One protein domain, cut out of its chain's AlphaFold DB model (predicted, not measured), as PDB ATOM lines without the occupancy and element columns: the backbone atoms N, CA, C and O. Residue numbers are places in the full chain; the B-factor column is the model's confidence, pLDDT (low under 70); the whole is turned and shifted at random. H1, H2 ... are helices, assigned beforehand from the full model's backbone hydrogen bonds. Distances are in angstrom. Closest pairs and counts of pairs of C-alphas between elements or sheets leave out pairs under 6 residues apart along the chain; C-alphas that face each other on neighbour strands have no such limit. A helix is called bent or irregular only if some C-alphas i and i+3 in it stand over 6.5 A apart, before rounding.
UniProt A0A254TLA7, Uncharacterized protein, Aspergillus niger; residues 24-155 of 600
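This is residues 24 to 155 of the 600 residues of an uncharacterized protein of Aspergillus niger (UniProt A0A254TLA7). The longest helix, H5, runs along one side of the body, and the short helix H3, near the middle, crosses it close to a right angle. The helical hairpin of H7 and H8 packs on H3 and H5, H9 packs beside the later part of H5, and H1 and H4 lie side by side near the end where H5 begins. H6 and a long loop, residues 107 to 121, lie toward the other end. The printed part has 132 residues with nine named helices, H1 to H9 in chain order, and no named strand; its class is all helix. It is compact, with a radius of gyration of the C-alphas of 14.6 A and spans of 45 by 35 by 25 A.

H5, residues 83 to 99, is 24.0 A long from C-alpha 83 at (178.721, 112.504, 195.775) to C-alpha 99 at (177.437, 88.840, 199.352). Before it come H1, residues 27 to 40 and 19.7 A long, beginning at C-alpha 27 at (175.722, 104.719, 215.830), H2, residues 48 to 53, H3, residues 65 to 71, and H4, residues 75 to 80. H4 is irregular, with C-alphas 76 and 79 at 8.0 A. After H5 come H6, residues 101 to 106, H7, residues 122 to 129, H8, residues 132 to 141 and 14.0 A long, and H9, residues 143 to 149.

H5 is the hub, touching four helices. With residues 90 to 94 alone it touches H3, about perpendicular at 73 degrees; the closest C-alphas, of Leu 66 and Leu 93, are 6.3 A apart. With residues 87 to 90 alone it touches H8 at 84 degrees, closest at C-alphas Val 87 and Asn 141, 6.8 A. With residues 91 to 98 alone it touches H9 the same way at 37 degrees, only just steep, closest at C-alphas Leu 94 and Pro 145, 6.6 A. H2 and H5 only just touch, with 3 pairs of C-alphas within 8 A, closest at Ser 52 and Leu 93, 6.3 A. H3 touches H7 at C-alphas Ser 70 and Ala 126, 4.7 A. H7 and H8 form a hairpin, opposite ways at a shallow tilt of 32 degrees, closest at C-alphas Ala 126 and Leu 135, 6.6 A. H1 touches H4, the same way at a shallow tilt of 29 degrees, closest at C-alphas Lys 32 and His 76, 5.6 A. H6 touches no helix. Every O i to N i+4 pair is within hydrogen-bond range in H2, H3 and H5 to H9; H1 has 9 of 10, and H4 has 0 of 2, with 2 of 3 O i to N i+3 pairs.

The C-alphas farthest apart, of Gly 41 and Glu 112, are 46.0 A from each other. The printed part has no cut. The links from H2 to H3 and from H6 to H7 are long, with 11 and 15 residues. The mean pLDDT of the printed part is 78.1; residue 24, residues 57 to 61, residues 100 to 120 and residue 155 are under 70.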
ATOM      1  N   GLY A  24     182.604 101.056 221.698       65.19
ATOM      2  CA  GLY A  24     181.936 101.814 222.761       65.19
ATOM      3  C   GLY A  24     181.071 102.995 222.296       65.19
ATOM      4  O   GLY A  24     180.415 103.616 223.130       65.19
ATOM      5  N   LEU A  25     181.069 103.333 221.001       74.12
ATOM      6  CA  LEU A  25     180.322 104.473 220.454       74.12
ATOM      7  C   LEU A  25     178.905 104.079 220.027       74.12
ATOM      8  O   LEU A  25     178.693 103.014 219.436       74.12
ATOM      9  N   SER A  26     177.936 104.980 220.210       78.88
ATOM     10  CA  SER A  26     176.621 104.834 219.573       78.88
ATOM     11  C   SER A  26     176.718 105.040 218.057       78.88
ATOM     12  O   SER A  26     177.610 105.730 217.563       78.88
ATOM     13  N   TRP A  27     175.771 104.502 217.285       77.44
ATOM     14  CA  TRP A  27     175.722 104.719 215.830       77.44
ATOM     15  C   TRP A  27     175.705 106.195 215.426       77.44
ATOM     16  O   TRP A  27     176.341 106.581 214.446       77.44
ATOM     17  N   ASP A  28     175.024 107.029 216.208       78.69
ATOM     18  CA  ASP A  28     175.000 108.476 216.020       78.69
ATOM     19  C   ASP A  28     176.396 109.101 216.158       78.69
ATOM     20  O   ASP A  28     176.669 110.118 215.524       78.69
ATOM     21  N   GLU A  29     177.273 108.534 216.982       82.81
ATOM     22  CA  GLU A  29     178.657 108.981 217.162       82.81
ATOM     23  C   GLU A  29     179.575 108.380 216.096       82.81
ATOM     24  O   GLU A  29     180.303 109.137 215.465       82.81
ATOM     25  N   ARG A  30     179.452 107.086 215.771       82.25
ATOM     26  CA  ARG A  30     180.212 106.424 214.688       82.25
ATOM     27  C   ARG A  30     180.026 107.101 213.327       82.25
ATOM     28  O   ARG A  30     180.980 107.268 212.576       82.25
ATOM     29  N   VAL A  31     178.807 107.549 213.007       82.56
ATOM     30  CA  VAL A  31     178.549 108.292 211.758       82.56
ATOM     31  C   VAL A  31     179.192 109.688 211.790       82.56
ATOM     32  O   VAL A  31     179.678 110.158 210.760       82.56
ATOM     33  N   LYS A  32     179.247 110.355 212.953       84.94
ATOM     34  CA  LYS A  32     179.962 111.640 213.115       84.94
ATOM     35  C   LYS A  32     181.474 111.458 213.021       84.94
ATOM     36  O   LYS A  32     182.139 112.296 212.424       84.94
ATOM     37  N   ASP A  33     181.983 110.367 213.576       84.50
ATOM     38  CA  ASP A  33     183.391 109.988 213.560       84.50
ATOM     39  C   ASP A  33     183.858 109.718 212.121       84.50
ATOM     40  O   ASP A  33     184.664 110.474 211.580       84.50
ATOM     41  N   LEU A  34     183.211 108.770 211.429       85.38
ATOM     42  CA  LEU A  34     183.431 108.463 210.010       85.38
ATOM     43  C   LEU A  34     183.375 109.712 209.118       85.38
ATOM     44  O   LEU A  34     184.252 109.945 208.287       85.38
ATOM     45  N   THR A  35     182.341 110.543 209.280       85.69
ATOM     46  CA  THR A  35     182.201 111.770 208.478       85.69
ATOM     47  C   THR A  35     183.175 112.874 208.896       85.69
ATOM     48  O   THR A  35     183.435 113.764 208.090       85.69
ATOM     49  N   GLY A  36     183.743 112.817 210.103       85.69
ATOM     50  CA  GLY A  36     184.849 113.652 210.565       85.69
ATOM     51  C   GLY A  36     186.172 113.252 209.913       85.69
ATOM     52  O   GLY A  36     186.778 114.078 209.233       85.69
ATOM     53  N   HIS A  37     186.570 111.985 210.035       85.50
ATOM     54  CA  HIS A  37     187.773 111.418 209.410       85.50
ATOM     55  C   HIS A  37     187.803 111.677 207.888       85.50
ATOM     56  O   HIS A  37     188.734 112.307 207.374       85.50
ATOM     57  N   LEU A  38     186.713 111.360 207.177       86.44
ATOM     58  CA  LEU A  38     186.576 111.616 205.732       86.44
ATOM     59  C   LEU A  38     186.572 113.113 205.348       86.44
ATOM     60  O   LEU A  38     186.885 113.456 204.207       86.44
ATOM     61  N   ARG A  39     186.215 114.029 206.262       85.12
ATOM     62  CA  ARG A  39     186.337 115.488 206.045       85.12
ATOM     63  C   ARG A  39     187.739 116.015 206.344       85.12
ATOM     64  O   ARG A  39     188.124 117.031 205.767       85.12
ATOM     65  N   ASN A  40     188.479 115.352 207.229       85.31
ATOM     66  CA  ASN A  40     189.841 115.718 207.616       85.31
ATOM     67  C   ASN A  40     190.894 115.276 206.581       85.31
ATOM     68  O   ASN A  40     192.015 115.779 206.611       85.31
ATOM     69  N   GLY A  41     190.519 114.409 205.635       80.31
ATOM     70  CA  GLY A  41     191.343 114.014 204.487       80.31
ATOM     71  C   GLY A  41     191.742 112.538 204.456       80.31
ATOM     72  O   GLY A  41     192.505 112.148 203.576       80.31
ATOM     73  N   GLU A  42     191.236 111.727 205.384       83.75
ATOM     74  CA  GLU A  42     191.387 110.270 205.340       83.75
ATOM     75  C   GLU A  42     190.499 109.659 204.247       83.75
ATOM     76  O   GLU A  42     189.512 110.262 203.810       83.75
ATOM     77  N   THR A  43     190.869 108.470 203.769       84.88
ATOM     78  CA  THR A  43     190.208 107.811 202.634       84.88
ATOM     79  C   THR A  43     189.365 106.623 203.099       84.88
ATOM     80  O   THR A  43     189.627 106.028 204.145       84.88
ATOM     81  N   TRP A  44     188.325 106.282 202.333       85.31
ATOM     82  CA  TRP A  44     187.379 105.219 202.697       85.31
ATOM     83  C   TRP A  44     188.062 103.854 202.823       85.31
ATOM     84  O   TRP A  44     187.781 103.110 203.755       85.31
ATOM     85  N   GLU A  45     189.023 103.576 201.945       83.94
ATOM     86  CA  GLU A  45     189.793 102.332 201.878       83.94
ATOM     87  C   GLU A  45     190.587 102.062 203.172       83.94
ATOM     88  O   GLU A  45     190.887 100.914 203.484       83.94
ATOM     89  N   SER A  46     190.900 103.104 203.957       81.81
ATOM     90  CA  SER A  46     191.563 102.973 205.263       81.81
ATOM     91  C   SER A  46     190.604 102.645 206.417       81.81
ATOM     92  O   SER A  46     191.063 102.383 207.527       81.81
ATOM     93  N   MET A  47     189.289 102.700 206.184       80.38
ATOM     94  CA  MET A  47     188.237 102.459 207.183       80.38
ATOM     95  C   MET A  47     187.303 101.299 206.790       80.38
ATOM     96  O   MET A  47     186.596 100.765 207.641       80.38
ATOM     97  N   GLU A  48     187.294 100.909 205.513       83.12
ATOM     98  CA  GLU A  48     186.304 100.022 204.896       83.12
ATOM     99  C   GLU A  48     186.081  98.706 205.655       83.12
ATOM    100  O   GLU A  48     184.928  98.398 205.958       83.12
ATOM    101  N   SER A  49     187.141  97.974 206.020       78.69
ATOM    102  CA  SER A  49     187.045  96.727 206.803       78.69
ATOM    103  C   SER A  49     186.343  96.939 208.146       78.69
ATOM    104  O   SER A  49     185.269  96.385 208.377       78.69
ATOM    105  N   ALA A  50     186.874  97.824 208.995       75.56
ATOM    106  CA  ALA A  50     186.334  98.088 210.332       75.56
ATOM    107  C   ALA A  50     184.870  98.578 210.307       75.56
ATOM    108  O   ALA A  50     184.081  98.266 211.201       75.56
ATOM    109  N   VAL A  51     184.484  99.322 209.265       79.75
ATOM    110  CA  VAL A  51     183.113  99.826 209.090       79.75
ATOM    111  C   VAL A  51     182.164  98.762 208.516       79.75
ATOM    112  O   VAL A  51     180.976  98.762 208.852       79.75
ATOM    113  N   SER A  52     182.657  97.870 207.653       76.88
ATOM    114  CA  SER A  52     181.841  96.875 206.937       76.88
ATOM    115  C   SER A  52     181.678  95.559 207.696       76.88
ATOM    116  O   SER A  52     180.661  94.883 207.531       76.88
ATOM    117  N   GLU A  53     182.645  95.202 208.539       72.12
ATOM    118  CA  GLU A  53     182.626  93.995 209.371       72.12
ATOM    119  C   GLU A  53     181.764  94.182 210.629       72.12
ATOM    120  O   GLU A  53     181.105  93.237 211.063       72.12
ATOM    121  N   PHE A  54     181.672  95.403 211.176       72.12
ATOM    122  CA  PHE A  54     180.913  95.646 212.405       72.12
ATOM    123  C   PHE A  54     179.422  95.261 212.287       72.12
ATOM    124  O   PHE A  54     178.745  95.536 211.285       72.12
ATOM    125  N   ARG A  55     178.894  94.656 213.358       73.19
ATOM    126  CA  ARG A  55     177.482  94.293 213.536       73.19
ATOM    127  C   ARG A  55     177.001  94.713 214.928       73.19
ATOM    128  O   ARG A  55     177.595  94.361 215.940       73.19
ATOM    129  N   ASP A  56     175.887  95.435 214.983       70.44
ATOM    130  CA  ASP A  56     175.155  95.708 216.222       70.44
ATOM    131  C   ASP A  56     174.225  94.522 216.522       70.44
ATOM    132  O   ASP A  56     173.131  94.398 215.966       70.44
ATOM    133  N   HIS A  57     174.712  93.607 217.362       67.69
ATOM    134  CA  HIS A  57     174.015  92.367 217.714       67.69
ATOM    135  C   HIS A  57     172.830  92.573 218.677       67.69
ATOM    136  O   HIS A  57     171.932  91.722 218.723       67.69
ATOM    137  N   ASP A  58     172.793  93.694 219.405       64.62
ATOM    138  CA  ASP A  58     171.673  94.065 220.278       64.62
ATOM    139  C   ASP A  58     170.517  94.650 219.447       64.62
ATOM    140  O   ASP A  58     169.349  94.281 219.615       64.62
ATOM    141  N   ASN A  59     170.826  95.527 218.489       67.62
ATOM    142  CA  ASN A  59     169.855  96.182 217.618       67.62
ATOM    143  C   ASN A  59     169.580  95.381 216.338       67.62
ATOM    144  O   ASN A  59     169.893  95.799 215.218       67.62
ATOM    145  N   ARG A  60     168.890  94.248 216.493       63.22
ATOM    146  CA  ARG A  60     168.498  93.381 215.367       63.22
ATOM    147  C   ARG A  60     167.694  94.089 214.264       63.22
ATOM    148  O   ARG A  60     167.670  93.580 213.156       63.22
ATOM    149  N   GLU A  61     167.063  95.244 214.512       63.59
ATOM    150  CA  GLU A  61     166.390  96.053 213.474       63.59
ATOM    151  C   GLU A  61     167.339  96.824 212.544       63.59
ATOM    152  O   GLU A  61     166.930  97.237 211.456       63.59
ATOM    153  N   VAL A  62     168.558  97.134 212.991       70.06
ATOM    154  CA  VAL A  62     169.441  98.089 212.308       70.06
ATOM    155  C   VAL A  62     170.923  97.687 212.466       70.06
ATOM    156  O   VAL A  62     171.745  98.523 212.829       70.06
ATOM    157  N   PRO A  63     171.312  96.427 212.188       72.75
ATOM    158  CA  PRO A  63     172.591  95.869 212.641       72.75
ATOM    159  C   PRO A  63     173.836  96.457 211.960       72.75
ATOM    160  O   PRO A  63     174.944  96.204 212.418       72.75
ATOM    161  N   THR A  64     173.701  97.184 210.845       81.31
ATOM    162  CA  THR A  64     174.849  97.706 210.079       81.31
ATOM    163  C   THR A  64     174.716  99.192 209.778       81.31
ATOM    164  O   THR A  64     173.610  99.749 209.753       81.31
ATOM    165  N   LEU A  65     175.844  99.825 209.431       83.75
ATOM    166  CA  LEU A  65     175.879 101.221 209.002       83.75
ATOM    167  C   LEU A  65     174.896 101.487 207.852       83.75
ATOM    168  O   LEU A  65     174.198 102.495 207.863       83.75
ATOM    169  N   LEU A  66     174.780 100.565 206.891       86.81
ATOM    170  CA  LEU A  66     173.857 100.690 205.762       86.81
ATOM    171  C   LEU A  66     172.388 100.766 206.214       86.81
ATOM    172  O   LEU A  66     171.613 101.567 205.684       86.81
ATOM    173  N   HIS A  67     172.010  99.993 207.237       84.81
ATOM    174  CA  HIS A  67     170.681 100.079 207.838       84.81
ATOM    175  C   HIS A  67     170.476 101.447 208.505       84.81
ATOM    176  O   HIS A  67     169.448 102.086 208.267       84.81
ATOM    177  N   HIS A  68     171.462 101.954 209.252       84.19
ATOM    178  CA  HIS A  68     171.402 103.285 209.868       84.19
ATOM    179  C   HIS A  68     171.309 104.416 208.828       84.19
ATOM    180  O   HIS A  68     170.421 105.265 208.932       84.19
ATOM    181  N   LEU A  69     172.127 104.382 207.771       88.81
ATOM    182  CA  LEU A  69     172.095 105.335 206.652       88.81
ATOM    183  C   LEU A  69     170.769 105.293 205.873       88.81
ATOM    184  O   LEU A  69     170.328 106.329 205.374       88.81
ATOM    185  N   SER A  70     170.108 104.130 205.801       88.94
ATOM    186  CA  SER A  70     168.761 104.002 205.225       88.94
ATOM    187  C   SER A  70     167.677 104.630 206.116       88.94
ATOM    188  O   SER A  70     166.735 105.244 205.606       88.94
ATOM    189  N   LYS A  71     167.823 104.519 207.446       86.69
ATOM    190  CA  LYS A  71     166.830 104.899 208.466       86.69
ATOM    191  C   LYS A  71     166.869 106.397 208.792       86.69
ATOM    192  O   LYS A  71     165.808 107.017 208.909       86.69
ATOM    193  N   ASP A  72     168.060 106.990 208.901       84.56
ATOM    194  CA  ASP A  72     168.236 108.408 209.241       84.56
ATOM    195  C   ASP A  72     168.360 109.325 208.007       84.56
ATOM    196  O   ASP A  72     169.155 109.109 207.093       84.56
ATOM    197  N   LYS A  73     167.571 110.405 208.019       79.12
ATOM    198  CA  LYS A  73     167.562 111.459 206.996       79.12
ATOM    199  C   LYS A  73     168.703 112.462 207.142       79.12
ATOM    200  O   LYS A  73     169.028 113.132 206.167       79.12
ATOM    201  N   LEU A  74     169.216 112.644 208.359       75.19
ATOM    202  CA  LEU A  74     170.313 113.570 208.636       75.19
ATOM    203  C   LEU A  74     171.657 112.881 208.382       75.19
ATOM    204  O   LEU A  74     172.573 113.497 207.836       75.19
ATOM    205  N   ALA A  75     171.743 111.602 208.760       79.62
ATOM    206  CA  ALA A  75     172.919 110.743 208.706       79.62
ATOM    207  C   ALA A  75     174.176 111.466 209.215       79.62
ATOM    208  O   ALA A  75     175.244 111.374 208.622       79.62
ATOM    209  N   HIS A  76     173.992 112.277 210.263       81.69
ATOM    210  CA  HIS A  76     174.974 113.137 210.937       81.69
ATOM    211  C   HIS A  76     176.035 113.807 210.042       81.69
ATOM    212  O   HIS A  76     177.187 113.937 210.437       81.69
ATOM    213  N   GLY A  77     175.640 114.276 208.853       80.31
ATOM    214  CA  GLY A  77     176.536 114.969 207.917       80.31
ATOM    215  C   GLY A  77     177.115 114.094 206.799       80.31
ATOM    216  O   GLY A  77     177.861 114.609 205.969       80.31
ATOM    217  N   PHE A  78     176.732 112.815 206.708       86.94
ATOM    218  CA  PHE A  78     177.066 111.930 205.587       86.94
ATOM    219  C   PHE A  78     176.580 112.497 204.253       86.94
ATOM    220  O   PHE A  78     177.318 112.468 203.276       86.94
ATOM    221  N   TYR A  79     175.373 113.077 204.205       85.56
ATOM    222  CA  TYR A  79     174.817 113.662 202.977       85.56
ATOM    223  C   TYR A  79     175.508 114.955 202.511       85.56
ATOM    224  O   TYR A  79     175.309 115.346 201.361       85.56
ATOM    225  N   ASP A  80     176.352 115.567 203.346       87.25
ATOM    226  CA  ASP A  80     177.192 116.708 202.957       87.25
ATOM    227  C   ASP A  80     178.505 116.274 202.277       87.25
ATOM    228  O   ASP A  80     179.209 117.116 201.714       87.25
ATOM    229  N   LEU A  81     178.875 114.987 202.356       88.19
ATOM    230  CA  LEU A  81     180.078 114.467 201.704       88.19
ATOM    231  C   LEU A  81     179.948 114.542 200.165       88.19
ATOM    232  O   LEU A  81     178.829 114.474 199.627       88.19
ATOM    233  N   PRO A  82     181.075 114.630 199.427       90.06
ATOM    234  CA  PRO A  82     181.072 114.600 197.965       90.06
ATOM    235  C   PRO A  82     180.301 113.395 197.420       90.06
ATOM    236  O   PRO A  82     180.371 112.299 197.975       90.06
ATOM    237  N   GLU A  83     179.568 113.574 196.317       90.12
ATOM    238  CA  GLU A  83     178.721 112.504 195.775       90.12
ATOM    239  C   GLU A  83     179.522 111.247 195.415       90.12
ATOM    240  O   GLU A  83     179.087 110.155 195.756       90.12
ATOM    241  N   SER A  84     180.724 111.391 194.849       90.38
ATOM    242  CA  SER A  84     181.640 110.271 194.591       90.38
ATOM    243  C   SER A  84     181.977 109.477 195.857       90.38
ATOM    244  O   SER A  84     181.937 108.252 195.836       90.38
ATOM    245  N   THR A  85     182.246 110.161 196.973       89.81
ATOM    246  CA  THR A  85     182.528 109.537 198.275       89.81
ATOM    247  C   THR A  85     181.292 108.818 198.818       89.81
ATOM    248  O   THR A  85     181.383 107.662 199.215       89.81
ATOM    249  N   ARG A  86     180.112 109.456 198.771       91.19
ATOM    250  CA  ARG A  86     178.847 108.842 199.223       91.19
ATOM    251  C   ARG A  86     178.454 107.624 198.388       91.19
ATOM    252  O   ARG A  86     177.911 106.674 198.937       91.19
ATOM    253  N   VAL A  87     178.703 107.667 197.079       91.88
ATOM    254  CA  VAL A  87     178.439 106.560 196.150       91.88
ATOM    255  C   VAL A  87     179.406 105.405 196.399       91.88
ATOM    256  O   VAL A  87     178.930 104.286 196.512       91.88
ATOM    257  N   CYS A  88     180.706 105.672 196.571       90.69
ATOM    258  CA  CYS A  88     181.707 104.655 196.914       90.69
ATOM    259  C   CYS A  88     181.334 103.904 198.205       90.69
ATOM    260  O   CYS A  88     181.140 102.694 198.181       90.69
ATOM    261  N   ILE A  89     181.095 104.639 199.300       90.50
ATOM    262  CA  ILE A  89     180.720 104.060 200.602       90.50
ATOM    263  C   ILE A  89     179.444 103.213 200.496       90.50
ATOM    264  O   ILE A  89     179.372 102.120 201.053       90.50
ATOM    265  N   LEU A  90     178.421 103.710 199.790       92.12
ATOM    266  CA  LEU A  90     177.169 102.970 199.629       92.12
ATOM    267  C   LEU A  90     177.316 101.748 198.721       92.12
ATOM    268  O   LEU A  90     176.635 100.767 198.996       92.12
ATOM    269  N   ASP A  91     178.164 101.781 197.690       90.69
ATOM    270  CA  ASP A  91     178.429 100.612 196.844       90.69
ATOM    271  C   ASP A  91     179.134  99.526 197.655       90.69
ATOM    272  O   ASP A  91     178.584  98.440 197.792       90.69
ATOM    273  N   CYS A  92     180.260  99.835 198.308       88.75
ATOM    274  CA  CYS A  92     180.998  98.899 199.164       88.75
ATOM    275  C   CYS A  92     180.092  98.219 200.205       88.75
ATOM    276  O   CYS A  92     179.996  96.990 200.252       88.75
ATOM    277  N   LEU A  93     179.335  99.011 200.975       88.94
ATOM    278  CA  LEU A  93     178.388  98.491 201.966       88.94
ATOM    279  C   LEU A  93     177.249  97.664 201.340       88.94
ATOM    280  O   LEU A  93     176.721  96.763 201.995       88.94
ATOM    281  N   LEU A  94     176.848  97.959 200.098       88.31
ATOM    282  CA  LEU A  94     175.837  97.192 199.368       88.31
ATOM    283  C   LEU A  94     176.384  95.894 198.778       88.31
ATOM    284  O   LEU A  94     175.679  94.893 198.847       88.31
ATOM    285  N   GLN A  95     177.611  95.875 198.250       86.50
ATOM    286  CA  GLN A  95     178.256  94.641 197.796       86.50
ATOM    287  C   GLN A  95     178.430  93.686 198.980       86.50
ATOM    288  O   GLN A  95     178.015  92.535 198.887       86.50
ATOM    289  N   VAL A  96     178.922  94.173 200.127       83.19
ATOM    290  CA  VAL A  96     179.006  93.379 201.367       83.19
ATOM    291  C   VAL A  96     177.627  92.840 201.763       83.19
ATOM    292  O   VAL A  96     177.483  91.640 201.951       83.19
ATOM    293  N   HIS A  97     176.585  93.678 201.804       82.50
ATOM    294  CA  HIS A  97     175.222  93.239 202.145       82.50
ATOM    295  C   HIS A  97     174.607  92.230 201.149       82.50
ATOM    296  O   HIS A  97     173.756  91.440 201.548       82.50
ATOM    297  N   LEU A  98     175.008  92.254 199.874       80.88
ATOM    298  CA  LEU A  98     174.520  91.343 198.830       80.88
ATOM    299  C   LEU A  98     175.345  90.048 198.706       80.88
ATOM    300  O   LEU A  98     174.867  89.097 198.092       80.88
ATOM    301  N   LEU A  99     176.551  90.012 199.279       76.81
ATOM    302  CA  LEU A  99     177.437  88.840 199.352       76.81
ATOM    303  C   LEU A  99     177.353  88.105 200.707       76.81
ATOM    304  O   LEU A  99     177.911  87.019 200.847       76.81
ATOM    305  N   ASP A 100     176.672  88.688 201.697       68.50
ATOM    306  CA  ASP A 100     176.442  88.128 203.036       68.50
ATOM    307  C   ASP A 100     175.383  86.999 202.975       68.50
ATOM    308  O   ASP A 100     174.211  87.180 203.321       68.50
ATOM    309  N   ASP A 101     175.794  85.827 202.471       51.00
ATOM    310  CA  ASP A 101     174.959  84.616 202.367       51.00
ATOM    311  C   ASP A 101     174.454  84.145 203.746       51.00
ATOM    312  O   ASP A 101     173.336  83.636 203.843       51.00
ATOM    313  N   ASP A 102     175.214  84.363 204.827       48.00
ATOM    314  CA  ASP A 102     174.757  84.090 206.197       48.00
ATOM    315  C   ASP A 102     173.704  85.108 206.654       48.00
ATOM    316  O   ASP A 102     172.690  84.710 207.230       48.00
ATOM    317  N   ALA A 103     173.851  86.380 206.268       47.75
ATOM    318  CA  ALA A 103     172.774  87.365 206.187       47.75
ATOM    319  C   ALA A 103     171.472  86.742 205.639       47.75
ATOM    320  O   ALA A 103     170.439  86.719 206.312       47.75
ATOM    321  N   ILE A 104     171.527  86.171 204.432       47.56
ATOM    322  CA  ILE A 104     170.381  85.539 203.749       47.56
ATOM    323  C   ILE A 104     169.931  84.231 204.443       47.56
ATOM    324  O   ILE A 104     168.746  83.886 204.401       47.56
ATOM    325  N   SER A 105     170.833  83.522 205.122       41.47
ATOM    326  CA  SER A 105     170.584  82.243 205.804       41.47
ATOM    327  C   SER A 105     169.904  82.411 207.172       41.47
ATOM    328  O   SER A 105     168.924  81.719 207.466       41.47
ATOM    329  N   GLU A 106     170.313  83.392 207.989       44.59
ATOM    330  CA  GLU A 106     169.638  83.721 209.257       44.59
ATOM    331  C   GLU A 106     168.172  84.133 209.038       44.59
ATOM    332  O   GLU A 106     167.308  83.868 209.883       44.59
ATOM    333  N   HIS A 107     167.841  84.696 207.866       45.94
ATOM    334  CA  HIS A 107     166.455  85.008 207.496       45.94
ATOM    335  C   HIS A 107     165.538  83.765 207.495       45.94
ATOM    336  O   HIS A 107     164.323  83.913 207.648       45.94
ATOM    337  N   ALA A 108     166.080  82.546 207.360       41.38
ATOM    338  CA  ALA A 108     165.309  81.304 207.439       41.38
ATOM    339  C   ALA A 108     164.966  80.882 208.884       41.38
ATOM    340  O   ALA A 108     163.980  80.171 209.094       41.38
ATOM    341  N   GLN A 109     165.735  81.327 209.885       39.44
ATOM    342  CA  GLN A 109     165.512  80.981 211.298       39.44
ATOM    343  C   GLN A 109     164.599  81.982 212.030       39.44
ATOM    344  O   GLN A 109     164.013  81.649 213.056       39.44
ATOM    345  N   ALA A 110     164.365  83.168 211.459       43.06
ATOM    346  CA  ALA A 110     163.494  84.212 212.018       43.06
ATOM    347  C   ALA A 110     161.986  83.849 212.123       43.06
ATOM    348  O   ALA A 110     161.172  84.702 212.473       43.06
ATOM    349  N   ASN A 111     161.597  82.596 211.863       42.12
ATOM    350  CA  ASN A 111     160.220  82.102 211.984       42.12
ATOM    351  C   ASN A 111     159.681  82.089 213.432       42.12
ATOM    352  O   ASN A 111     158.470  81.996 213.621       42.12
ATOM    353  N   GLU A 112     160.543  82.207 214.447       43.62
ATOM    354  CA  GLU A 112     160.129  82.251 215.860       43.62
ATOM    355  C   GLU A 112     159.845  83.677 216.384       43.62
ATOM    356  O   GLU A 112     159.202  83.830 217.424       43.62
ATOM    357  N   ILE A 113     160.263  84.737 215.675       43.41
ATOM    358  CA  ILE A 113     160.221  86.132 216.168       43.41
ATOM    359  C   ILE A 113     159.052  86.940 215.560       43.41
ATOM    360  O   ILE A 113     159.225  88.036 215.037       43.41
ATOM    361  N   GLY A 114     157.830  86.414 215.693       44.53
ATOM    362  CA  GLY A 114     156.580  87.185 215.568       44.53
ATOM    363  C   GLY A 114     156.110  87.593 214.157       44.53
ATOM    364  O   GLY A 114     156.843  87.598 213.174       44.53
ATOM    365  N   GLU A 115     154.824  87.956 214.044       44.31
ATOM    366  CA  GLU A 115     154.190  88.329 212.766       44.31
ATOM    367  C   GLU A 115     154.234  89.833 212.417       44.31
ATOM    368  O   GLU A 115     153.198  90.417 212.095       44.31
ATOM    369  N   ASP A 116     155.405  90.470 212.360       47.28
ATOM    370  CA  ASP A 116     155.641  91.484 211.315       47.28
ATOM    371  C   ASP A 116     157.114  91.902 211.198       47.28
ATOM    372  O   ASP A 116     157.823  92.019 212.186       47.28
ATOM    373  N   GLU A 117     157.504  92.216 209.956       48.94
ATOM    374  CA  GLU A 117     158.787  92.816 209.546       48.94
ATOM    375  C   GLU A 117     160.025  91.890 209.663       48.94
ATOM    376  O   GLU A 117     160.526  91.614 210.745       48.94
ATOM    377  N   THR A 118     160.607  91.462 208.526       50.12
ATOM    378  CA  THR A 118     162.025  91.034 208.551       50.12
ATOM    379  C   THR A 118     162.865  92.264 208.869       50.12
ATOM    380  O   THR A 118     162.630  93.295 208.222       50.12
ATOM    381  N   PRO A 119     163.875  92.172 209.743       50.75
ATOM    382  CA  PRO A 119     164.571  93.370 210.195       50.75
ATOM    383  C   PRO A 119     165.378  94.077 209.085       50.75
ATOM    384  O   PRO A 119     165.495  95.299 209.070       50.75
ATOM    385  N   PHE A 120     165.869  93.319 208.099       58.94
ATOM    386  CA  PHE A 120     167.049  93.695 207.310       58.94
ATOM    387  C   PHE A 120     166.790  94.262 205.897       58.94
ATOM    388  O   PHE A 120     167.578  94.052 204.979       58.94
ATOM    389  N   SER A 121     165.665  94.951 205.659       77.00
ATOM    390  CA  SER A 121     165.360  95.489 204.316       77.00
ATOM    391  C   SER A 121     165.710  96.971 204.164       77.00
ATOM    392  O   SER A 121     164.930  97.865 204.510       77.00
ATOM    393  N   ILE A 122     166.869  97.222 203.553       87.06
ATOM    394  CA  ILE A 122     167.437  98.546 203.267       87.06
ATOM    395  C   ILE A 122     166.471  99.468 202.497       87.06
ATOM    396  O   ILE A 122     166.199 100.595 202.922       87.06
ATOM    397  N   LEU A 123     165.893  98.992 201.388       89.44
ATOM    398  CA  LEU A 123     164.972  99.793 200.570       89.44
ATOM    399  C   LEU A 123     163.635 100.065 201.276       89.44
ATOM    400  O   LEU A 123     163.082 101.162 201.161       89.44
ATOM    401  N   ILE A 124     163.120  99.094 202.037       85.62
ATOM    402  CA  ILE A 124     161.871  99.244 202.792       85.62
ATOM    403  C   ILE A 124     162.055 100.202 203.973       85.62
ATOM    404  O   ILE A 124     161.183 101.042 204.207       85.62
ATOM    405  N   SER A 125     163.179 100.122 204.688       86.31
ATOM    406  CA  SER A 125     163.552 101.071 205.743       86.31
ATOM    407  C   SER A 125     163.543 102.506 205.205       86.31
ATOM    408  O   SER A 125     162.770 103.349 205.676       86.31
ATOM    409  N   ALA A 126     164.279 102.764 204.121       90.88
ATOM    410  CA  ALA A 126     164.339 104.087 203.507       90.88
ATOM    411  C   ALA A 126     162.964 104.595 203.017       90.88
ATOM    412  O   ALA A 126     162.643 105.777 203.191       90.88
ATOM    413  N   LEU A 127     162.096 103.723 202.484       89.88
ATOM    414  CA  LEU A 127     160.704 104.067 202.148       89.88
ATOM    415  C   LEU A 127     159.854 104.411 203.382       89.88
ATOM    416  O   LEU A 127     159.160 105.436 203.393       89.88
ATOM    417  N   LYS A 128     159.894 103.579 204.432       87.00
ATOM    418  CA  LYS A 128     159.156 103.793 205.690       87.00
ATOM    419  C   LYS A 128     159.552 105.116 206.334       87.00
ATOM    420  O   LYS A 128     158.669 105.890 206.718       87.00
ATOM    421  N   HIS A 129     160.849 105.404 206.393       88.25
ATOM    422  CA  HIS A 129     161.395 106.620 206.991       88.25
ATOM    423  C   HIS A 129     161.302 107.849 206.067       88.25
ATOM    424  O   HIS A 129     161.347 108.981 206.550       88.25
ATOM    425  N   ILE A 130     161.026 107.669 204.768       89.50
ATOM    426  CA  ILE A 130     161.005 108.726 203.737       89.50
ATOM    427  C   ILE A 130     162.399 109.368 203.595       89.50
ATOM    428  O   ILE A 130     162.562 110.592 203.669       89.50
ATOM    429  N   ASN A 131     163.418 108.527 203.434       92.00
ATOM    430  CA  ASN A 131     164.804 108.937 203.250       92.00
ATOM    431  C   ASN A 131     165.112 109.179 201.764       92.00
ATOM    432  O   ASN A 131     165.720 108.365 201.073       92.00
ATOM    433  N   ILE A 132     164.613 110.306 201.254       90.88
ATOM    434  CA  ILE A 132     164.682 110.665 199.830       90.88
ATOM    435  C   ILE A 132     166.139 110.777 199.344       90.88
ATOM    436  O   ILE A 132     166.425 110.382 198.217       90.88
ATOM    437  N   SER A 133     167.063 111.256 200.183       90.25
ATOM    438  CA  SER A 133     168.490 111.376 199.850       90.25
ATOM    439  C   SER A 133     169.138 110.013 199.591       90.25
ATOM    440  O   SER A 133     169.820 109.837 198.579       90.25
ATOM    441  N   PHE A 134     168.869 109.034 200.462       92.88
ATOM    442  CA  PHE A 134     169.315 107.648 200.315       92.88
ATOM    443  C   PHE A 134     168.752 107.009 199.037       92.88
ATOM    444  O   PHE A 134     169.501 106.567 198.166       92.88
ATOM    445  N   LEU A 135     167.421 107.043 198.895       93.31
ATOM    446  CA  LEU A 135     166.688 106.442 197.777       93.31
ATOM    447  C   LEU A 135     167.149 106.999 196.422       93.31
ATOM    448  O   LEU A 135     167.373 106.229 195.491       93.31
ATOM    449  N   ASN A 136     167.336 108.320 196.321       91.69
ATOM    450  CA  ASN A 136     167.820 108.961 195.099       91.69
ATOM    451  C   ASN A 136     169.290 108.627 194.800       91.69
ATOM    452  O   ASN A 136     169.632 108.479 193.632       91.69
ATOM    453  N   THR A 137     170.151 108.504 195.819       91.94
ATOM    454  CA  THR A 137     171.579 108.192 195.607       91.94
ATOM    455  C   THR A 137     171.748 106.775 195.054       91.94
ATOM    456  O   THR A 137     172.483 106.596 194.084       91.94
ATOM    457  N   ILE A 138     171.005 105.793 195.588       93.25
ATOM    458  CA  ILE A 138     170.956 104.432 195.025       93.25
ATOM    459  C   ILE A 138     170.377 104.458 193.603       93.25
ATOM    460  O   ILE A 138     170.996 103.945 192.677       93.25
ATOM    461  N   LEU A 139     169.219 105.100 193.404       92.94
ATOM    462  CA  LEU A 139     168.512 105.123 192.117       92.94
ATOM    463  C   LEU A 139     169.315 105.767 190.975       92.94
ATOM    464  O   LEU A 139     169.235 105.313 189.833       92.94
ATOM    465  N   ALA A 140     170.069 106.830 191.264       91.94
ATOM    466  CA  ALA A 140     170.868 107.529 190.263       91.94
ATOM    467  C   ALA A 140     172.156 106.772 189.902       91.94
ATOM    468  O   ALA A 140     172.493 106.682 188.719       91.94
ATOM    469  N   ASN A 141     172.858 106.238 190.910       91.44
ATOM    470  CA  ASN A 141     174.260 105.837 190.781       91.44
ATOM    471  C   ASN A 141     174.509 104.322 190.928       91.44
ATOM    472  O   ASN A 141     175.444 103.816 190.318       91.44
ATOM    473  N   LEU A 142     173.681 103.585 191.681       91.31
ATOM    474  CA  LEU A 142     173.934 102.189 192.087       91.31
ATOM    475  C   LEU A 142     172.893 101.227 191.497       91.31
ATOM    476  O   LEU A 142     172.087 100.617 192.202       91.31
ATOM    477  N   LYS A 143     172.894 101.118 190.164       90.12
ATOM    478  CA  LYS A 143     171.879 100.361 189.416       90.12
ATOM    479  C   LYS A 143     171.936  98.861 189.671       90.12
ATOM    480  O   LYS A 143     170.905  98.278 189.981       90.12
ATOM    481  N   ASP A 144     173.102  98.237 189.564       89.81
ATOM    482  CA  ASP A 144     173.203  96.778 189.656       89.81
ATOM    483  C   ASP A 144     172.907  96.248 191.080       89.81
ATOM    484  O   ASP A 144     172.164  95.268 191.195       89.81
ATOM    485  N   PRO A 145     173.315  96.931 192.175       90.06
ATOM    486  CA  PRO A 145     172.785  96.660 193.513       90.06
ATOM    487  C   PRO A 145     171.265  96.862 193.626       90.06
ATOM    488  O   PRO A 145     170.575  96.028 194.210       90.06
ATOM    489  N   LEU A 146     170.704  97.926 193.033       92.25
ATOM    490  CA  LEU A 146     169.254  98.170 193.042       92.25
ATOM    491  C   LEU A 146     168.470  97.045 192.343       92.25
ATOM    492  O   LEU A 146     167.444  96.608 192.863       92.25
ATOM    493  N   LEU A 147     168.943  96.545 191.197       91.75
ATOM    494  CA  LEU A 147     168.300  95.440 190.473       91.75
ATOM    495  C   LEU A 147     168.274  94.141 191.292       91.75
ATOM    496  O   LEU A 147     167.311  93.378 191.194       91.75
ATOM    497  N   GLN A 148     169.296  93.897 192.113       88.94
ATOM    498  CA  GLN A 148     169.328  92.770 193.048       88.94
ATOM    499  C   GLN A 148     168.358  92.998 194.213       88.94
ATOM    500  O   GLN A 148     167.437  92.204 194.405       88.94
ATOM    501  N   LEU A 149     168.466  94.133 194.913       90.06
ATOM    502  CA  LEU A 149     167.594  94.496 196.038       90.06
ATOM    503  C   LEU A 149     166.095  94.448 195.693       90.06
ATOM    504  O   LEU A 149     165.292  94.005 196.511       90.06
ATOM    505  N   LEU A 150     165.694  94.872 194.486       92.12
ATOM    506  CA  LEU A 150     164.291  94.833 194.043       92.12
ATOM    507  C   LEU A 150     163.717  93.406 193.941       92.12
ATOM    508  O   LEU A 150     162.495  93.244 193.975       92.12
ATOM    509  N   GLN A 151     164.561  92.376 193.825       88.44
ATOM    510  CA  GLN A 151     164.135  90.974 193.748       88.44
ATOM    511  C   GLN A 151     163.962  90.321 195.124       88.44
ATOM    512  O   GLN A 151     163.127  89.426 195.254       88.44
ATOM    513  N   ILE A 152     164.713  90.763 196.139       84.81
ATOM    514  CA  ILE A 152     164.767  90.104 197.451       84.81
ATOM    515  C   ILE A 152     163.386  90.170 198.136       84.81
ATOM    516  O   ILE A 152     162.851  91.262 198.349       84.81
ATOM    517  N   PRO A 153     162.761  89.028 198.485       80.94
ATOM    518  CA  PRO A 153     161.506  89.017 199.226       80.94
ATOM    519  C   PRO A 153     161.760  89.259 200.720       80.94
ATOM    520  O   PRO A 153     162.631  88.639 201.322       80.94
ATOM    521  N   HIS A 154     160.955  90.121 201.338       74.44
ATOM    522  CA  HIS A 154     161.096  90.525 202.736       74.44
ATOM    523  C   HIS A 154     159.844  90.201 203.570       74.44
ATOM    524  O   HIS A 154     158.720  90.106 203.067       74.44
ATOM    525  N   GLY A 155     160.031  90.075 204.881       67.25
ATOM    526  CA  GLY A 155     159.022  89.642 205.842       67.25
ATOM    527  C   GLY A 155     158.724  88.145 205.754       67.25
ATOM    528  O   GLY A 155     158.856  87.531 204.696       67.25
TER     529      GLY A 155